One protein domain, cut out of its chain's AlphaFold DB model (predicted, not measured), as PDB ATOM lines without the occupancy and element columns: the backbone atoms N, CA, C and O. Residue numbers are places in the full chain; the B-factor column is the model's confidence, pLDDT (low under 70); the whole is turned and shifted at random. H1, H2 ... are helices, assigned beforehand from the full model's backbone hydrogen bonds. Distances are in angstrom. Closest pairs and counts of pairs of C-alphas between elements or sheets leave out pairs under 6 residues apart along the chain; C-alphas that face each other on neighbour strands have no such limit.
ATOM      1  N   GLY A 116     -37.011  18.210  11.597       58.78
ATOM      2  CA  GLY A 116     -37.481  19.545  11.955       58.78
ATOM      3  C   GLY A 116     -36.714  20.651  11.215       58.78
ATOM      4  O   GLY A 116     -35.580  20.430  10.775       58.78
ATOM      5  N   PRO A 117     -37.300  21.857  11.069       59.03
ATOM      6  CA  PRO A 117     -36.549  23.017  10.603       59.03
ATOM      7  C   PRO A 117     -35.299  23.182  11.478       59.03
ATOM      8  O   PRO A 117     -35.382  22.953  12.688       59.03
ATOM      9  N   PRO A 118     -34.143  23.532  10.890       67.56
ATOM     10  CA  PRO A 118     -32.890  23.578  11.622       67.56
ATOM     11  C   PRO A 118     -33.034  24.454  12.861       67.56
ATOM     12  O   PRO A 118     -33.342  25.639  12.758       67.56
ATOM     13  N   SER A 119     -32.818  23.852  14.033       69.06
ATOM     14  CA  SER A 119     -32.940  24.529  15.325       69.06
ATOM     15  C   SER A 119     -31.888  25.630  15.475       69.06
ATOM     16  O   SER A 119     -32.081  26.592  16.214       69.06
ATOM     17  N   THR A 120     -30.782  25.513  14.727       84.62
ATOM     18  CA  THR A 120     -29.705  26.500  14.635       84.62
ATOM     19  C   THR A 120     -29.086  26.529  13.235       84.62
ATOM     20  O   THR A 120     -29.084  25.531  12.514       84.62
ATOM     21  N   GLU A 121     -28.476  27.656  12.861       89.06
ATOM     22  CA  GLU A 121     -27.720  27.799  11.604       89.06
ATOM     23  C   GLU A 121     -26.589  26.762  11.479       89.06
ATOM     24  O   GLU A 121     -26.372  26.196  10.409       89.06
ATOM     25  N   LYS A 122     -25.923  26.424  12.594       89.94
ATOM     26  CA  LYS A 122     -24.910  25.356  12.642       89.94
ATOM     27  C   LYS A 122     -25.488  24.016  12.198       89.94
ATOM     28  O   LYS A 122     -24.861  23.296  11.428       89.94
ATOM     29  N   GLU A 123     -26.692  23.696  12.651       88.38
ATOM     30  CA  GLU A 123     -27.384  22.468  12.275       88.38
ATOM     31  C   GLU A 123     -27.819  22.481  10.801       88.38
ATOM     32  O   GLU A 123     -27.790  21.444  10.145       88.38
ATOM     33  N   ALA A 124     -28.177  23.646  10.248       86.94
ATOM     34  CA  ALA A 124     -28.447  23.797   8.815       86.94
ATOM     35  C   ALA A 124     -27.189  23.537   7.969       86.94
ATOM     36  O   ALA A 124     -27.256  22.822   6.970       86.94
ATOM     37  N   ILE A 125     -26.037  24.067   8.394       91.56
ATOM     38  CA  ILE A 125     -24.743  23.838   7.735       91.56
ATOM     39  C   ILE A 125     -24.359  22.358   7.806       91.56
ATOM     40  O   ILE A 125     -23.964  21.787   6.792       91.56
ATOM     41  N   LEU A 126     -24.518  21.718   8.969       90.69
ATOM     42  CA  LEU A 126     -24.243  20.287   9.125       90.69
ATOM     43  C   LEU A 126     -25.142  19.439   8.221       90.69
ATOM     44  O   LEU A 126     -24.628  18.596   7.489       90.69
ATOM     45  N   ARG A 127     -26.455  19.704   8.192       90.44
ATOM     46  CA  ARG A 127     -27.383  19.019   7.275       90.44
ATOM     47  C   ARG A 127     -26.990  19.223   5.812       90.44
ATOM     48  O   ARG A 127     -27.030  18.278   5.032       90.44
ATOM     49  N   ARG A 128     -26.574  20.437   5.436       93.12
ATOM     50  CA  ARG A 128     -26.116  20.721   4.072       93.12
ATOM     51  C   ARG A 128     -24.829  19.969   3.728       93.12
ATOM     52  O   ARG A 128     -24.720  19.468   2.615       93.12
ATOM     53  N   LEU A 129     -23.876  19.882   4.656       95.12
ATOM     54  CA  LEU A 129     -22.631  19.144   4.445       95.12
ATOM     55  C   LEU A 129     -22.894  17.646   4.274       95.12
ATOM     56  O   LEU A 129     -22.341  17.041   3.362       95.12
ATOM     57  N   VAL A 130     -23.763  17.069   5.107       94.19
ATOM     58  CA  VAL A 130     -24.176  15.665   4.974       94.19
ATOM     59  C   VAL A 130     -24.805  15.419   3.603       94.19
ATOM     60  O   VAL A 130     -24.357  14.520   2.903       94.19
ATOM     61  N   ALA A 131     -25.742  16.267   3.169       93.19
ATOM     62  CA  ALA A 131     -26.384  16.126   1.860       93.19
ATOM     63  C   ALA A 131     -25.383  16.175   0.688       93.19
ATOM     64  O   ALA A 131     -25.496  15.389  -0.247       93.19
ATOM     65  N   LEU A 132     -24.379  17.060   0.744       96.38
ATOM     66  CA  LEU A 132     -23.328  17.127  -0.281       96.38
ATOM     67  C   LEU A 132     -22.439  15.875  -0.286       96.38
ATOM     68  O   LEU A 132     -22.058  15.391  -1.348       96.38
ATOM     69  N   LEU A 133     -22.103  15.344   0.893       95.56
ATOM     70  CA  LEU A 133     -21.321  14.111   1.003       95.56
ATOM     71  C   LEU A 133     -22.098  12.904   0.471       95.56
ATOM     72  O   LEU A 133     -21.508  12.059  -0.197       95.56
ATOM     73  N   GLU A 134     -23.399  12.827   0.746       91.25
ATOM     74  CA  GLU A 134     -24.284  11.790   0.208       91.25
ATOM     75  C   GLU A 134     -24.392  11.880  -1.318       91.25
ATOM     76  O   GLU A 134     -24.277  10.858  -1.991       91.25
ATOM     77  N   GLU A 135     -24.539  13.087  -1.872       93.25
ATOM     78  CA  GLU A 135     -24.590  13.317  -3.321       93.25
ATOM     79  C   GLU A 135     -23.303  12.844  -4.018       93.25
ATOM     80  O   GLU A 135     -23.356  12.060  -4.968       93.25
ATOM     81  N   GLU A 136     -22.134  13.245  -3.513       92.81
ATOM     82  CA  GLU A 136     -20.846  12.818  -4.073       92.81
ATOM     83  C   GLU A 136     -20.606  11.312  -3.891       92.81
ATOM     84  O   GLU A 136     -20.128  10.637  -4.808       92.81
ATOM     85  N   ALA A 137     -20.970  10.752  -2.732       92.12
ATOM     86  CA  ALA A 137     -20.865   9.317  -2.481       92.12
ATOM     87  C   ALA A 137     -21.749   8.511  -3.442       92.12
ATOM     88  O   ALA A 137     -21.312   7.481  -3.959       92.12
ATOM     89  N   GLU A 138     -22.955   8.994  -3.735       93.75
ATOM     90  CA  GLU A 138     -23.870   8.364  -4.679       93.75
ATOM     91  C   GLU A 138     -23.316   8.411  -6.110       93.75
ATOM     92  O   GLU A 138     -23.305   7.394  -6.806       93.75
ATOM     93  N   VAL A 139     -22.738   9.540  -6.533       95.00
ATOM     94  CA  VAL A 139     -22.055   9.650  -7.835       95.00
ATOM     95  C   VAL A 139     -20.873   8.679  -7.930       95.00
ATOM     96  O   VAL A 139     -20.684   8.027  -8.964       95.00
ATOM     97  N   ILE A 140     -20.072   8.552  -6.868       91.88
ATOM     98  CA  ILE A 140     -18.962   7.590  -6.806       91.88
ATOM     99  C   ILE A 140     -19.495   6.157  -6.903       91.88
ATOM    100  O   ILE A 140     -18.983   5.370  -7.703       91.88
ATOM    101  N   ASN A 141     -20.540   5.828  -6.144       91.94
ATOM    102  CA  ASN A 141     -21.163   4.507  -6.145       91.94
ATOM    103  C   ASN A 141     -21.742   4.150  -7.518       91.94
ATOM    104  O   ASN A 141     -21.508   3.043  -8.004       91.94
ATOM    105  N   GLN A 142     -22.423   5.082  -8.188       94.38
ATOM    106  CA  GLN A 142     -22.950   4.881  -9.539       94.38
ATOM    107  C   GLN A 142     -21.834   4.648 -10.557       94.38
ATOM    108  O   GLN A 142     -21.906   3.707 -11.352       94.38
ATOM    109  N   LYS A 143     -20.758   5.444 -10.507       94.00
ATOM    110  CA  LYS A 143     -19.586   5.240 -11.373       94.00
ATOM    111  C   LYS A 143     -18.939   3.879 -11.122       94.00
ATOM    112  O   LYS A 143     -18.595   3.182 -12.074       94.00
ATOM    113  N   LEU A 144     -18.844   3.456  -9.864       92.75
ATOM    114  CA  LEU A 144     -18.315   2.147  -9.492       92.75
ATOM    115  C   LEU A 144     -19.228   0.989  -9.930       92.75
ATOM    116  O   LEU A 144     -18.738  -0.076 -10.299       92.75
ATOM    117  N   ALA A 145     -20.546   1.187  -9.907       92.81
ATOM    118  CA  ALA A 145     -21.518   0.217 -10.400       92.81
ATOM    119  C   ALA A 145     -21.473   0.086 -11.931       92.81
ATOM    120  O   ALA A 145     -21.631  -1.018 -12.448       92.81
ATOM    121  N   SER A 146     -21.213   1.190 -12.643       96.38
ATOM    122  CA  SER A 146     -21.087   1.198 -14.105       96.38
ATOM    123  C   SER A 146     -19.841   0.466 -14.623       96.38
ATOM    124  O   SER A 146     -19.864  -0.047 -15.739       96.38
ATOM    125  N   ASP A 147     -18.784   0.357 -13.806       94.62
ATOM    126  CA  ASP A 147     -17.550  -0.366 -14.138       94.62
ATOM    127  C   ASP A 147     -17.260  -1.499 -13.125       94.62
ATOM    128  O   ASP A 147     -16.531  -1.319 -12.138       94.62
ATOM    129  N   PRO A 148     -17.782  -2.717 -13.370       92.00
ATOM    130  CA  PRO A 148     -17.552  -3.860 -12.489       92.00
ATOM    131  C   PRO A 148     -16.085  -4.321 -12.463       92.00
ATOM    132  O   PRO A 148     -15.644  -4.902 -11.465       92.00
ATOM    133  N   ALA A 149     -15.299  -4.054 -13.515       92.75
ATOM    134  CA  ALA A 149     -13.884  -4.408 -13.542       92.75
ATOM    135  C   ALA A 149     -13.094  -3.522 -12.571       92.75
ATOM    136  O   ALA A 149     -12.306  -4.040 -11.773       92.75
ATOM    137  N   LEU A 150     -13.356  -2.211 -12.570       91.69
ATOM    138  CA  LEU A 150     -12.807  -1.273 -11.589       91.69
ATOM    139  C   LEU A 150     -13.210  -1.658 -10.160       91.69
ATOM    140  O   LEU A 150     -12.345  -1.741  -9.285       91.69
ATOM    141  N   ARG A 151     -14.488  -1.990  -9.933       93.00
ATOM    142  CA  ARG A 151     -14.978  -2.458  -8.625       93.00
ATOM    143  C   ARG A 151     -14.233  -3.694  -8.132       93.00
ATOM    144  O   ARG A 151     -13.791  -3.722  -6.986       93.00
ATOM    145  N   SER A 152     -14.028  -4.691  -8.992       91.00
ATOM    146  CA  SER A 152     -13.295  -5.909  -8.621       91.00
ATOM    147  C   SER A 152     -11.831  -5.638  -8.243       91.00
ATOM    148  O   SER A 152     -11.299  -6.267  -7.325       91.00
ATOM    149  N   LYS A 153     -11.184  -4.670  -8.910       92.62
ATOM    150  CA  LYS A 153      -9.809  -4.249  -8.607       92.62
ATOM    151  C   LYS A 153      -9.727  -3.494  -7.284       92.62
ATOM    152  O   LYS A 153      -8.798  -3.742  -6.525       92.62
ATOM    153  N   LEU A 154     -10.702  -2.628  -6.992       90.38
ATOM    154  CA  LEU A 154     -10.789  -1.890  -5.729       90.38
ATOM    155  C   LEU A 154     -11.008  -2.817  -4.526       90.38
ATOM    156  O   LEU A 154     -10.340  -2.659  -3.511       90.38
ATOM    157  N   VAL A 155     -11.868  -3.832  -4.651       91.38
ATOM    158  CA  VAL A 155     -12.107  -4.815  -3.573       91.38
ATOM    159  C   VAL A 155     -10.848  -5.627  -3.241       91.38
ATOM    160  O   VAL A 155     -10.642  -6.019  -2.098       91.38
ATOM    161  N   ARG A 156      -9.983  -5.874  -4.230       91.44
ATOM    162  CA  ARG A 156      -8.735  -6.646  -4.072       91.44
ATOM    163  C   ARG A 156      -7.498  -5.768  -3.869       91.44
ATOM    164  O   ARG A 156      -6.372  -6.251  -4.005       91.44
ATOM    165  N   LEU A 157      -7.693  -4.478  -3.616       92.38
ATOM    166  CA  LEU A 157      -6.625  -3.495  -3.594       92.38
ATOM    167  C   LEU A 157      -5.748  -3.665  -2.343       92.38
ATOM    168  O   LEU A 157      -6.244  -3.811  -1.228       92.38
TER     169      LEU A 157
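What this domain is: This is residues 116 to 157 of the 250 residues of the protein "BCL2L12 isoform 11" of Pan troglodytes (UniProt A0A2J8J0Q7). One long, straight helix, H1, makes nearly the whole length of this rod, and a short helix, H2, turns off at its far end, so that the two make a lopsided L with one very long arm. A short stretch with no named element, residues 116 to 120, leads into H1. The printed part has 42 residues with two named helices, H1 then H2 along the chain, and no named strand; the class is all helix. The whole is extended, with a radius of gyration of the C-alphas of 15.8 A, and the C-alphas span 45 by 18 by 12 A.

How they stand to each other: From residue 116 the printed part runs into H1, residues 121 to 146, and a tight link of one residue, Asp 147, joins it to H2, residues 148 to 155. H1 and H2 only just touch, and only at the corner by their link, with 3 pairs of C-alphas within 8 A. H1 touches H2 with residues 144 to 145 alone. The closest C-alphas of the two are those of Leu 144 and Arg 151, 5.8 A apart. Their lines stand at a steep tilt of 61 degrees, and they run opposite ways. The centres of the two helices are 22.0 A apart. In H1 and H2 every pair of O i and N i+4 is within hydrogen-bond range.

Where its parts are: H1 begins at C-alpha 121, at (-27.720, 27.799, 11.604), and ends at C-alpha 146, at (-21.087, 1.198, -14.105), 37.6 A from first to last C-alpha. H2 measures 10.5 A from first to last C-alpha and ends at C-alpha 155, at (-12.107, -4.815, -3.573).

The domain as a whole: The two C-alphas farthest apart are those of Ser 119 and Ala 149, at 45.1 A. Residues 128 to 140, which belong to H1, stand free. The printed part has no cut. The mean pLDDT of the printed part is 89.5, and confidence is low, under 70, at residues 116 to 119.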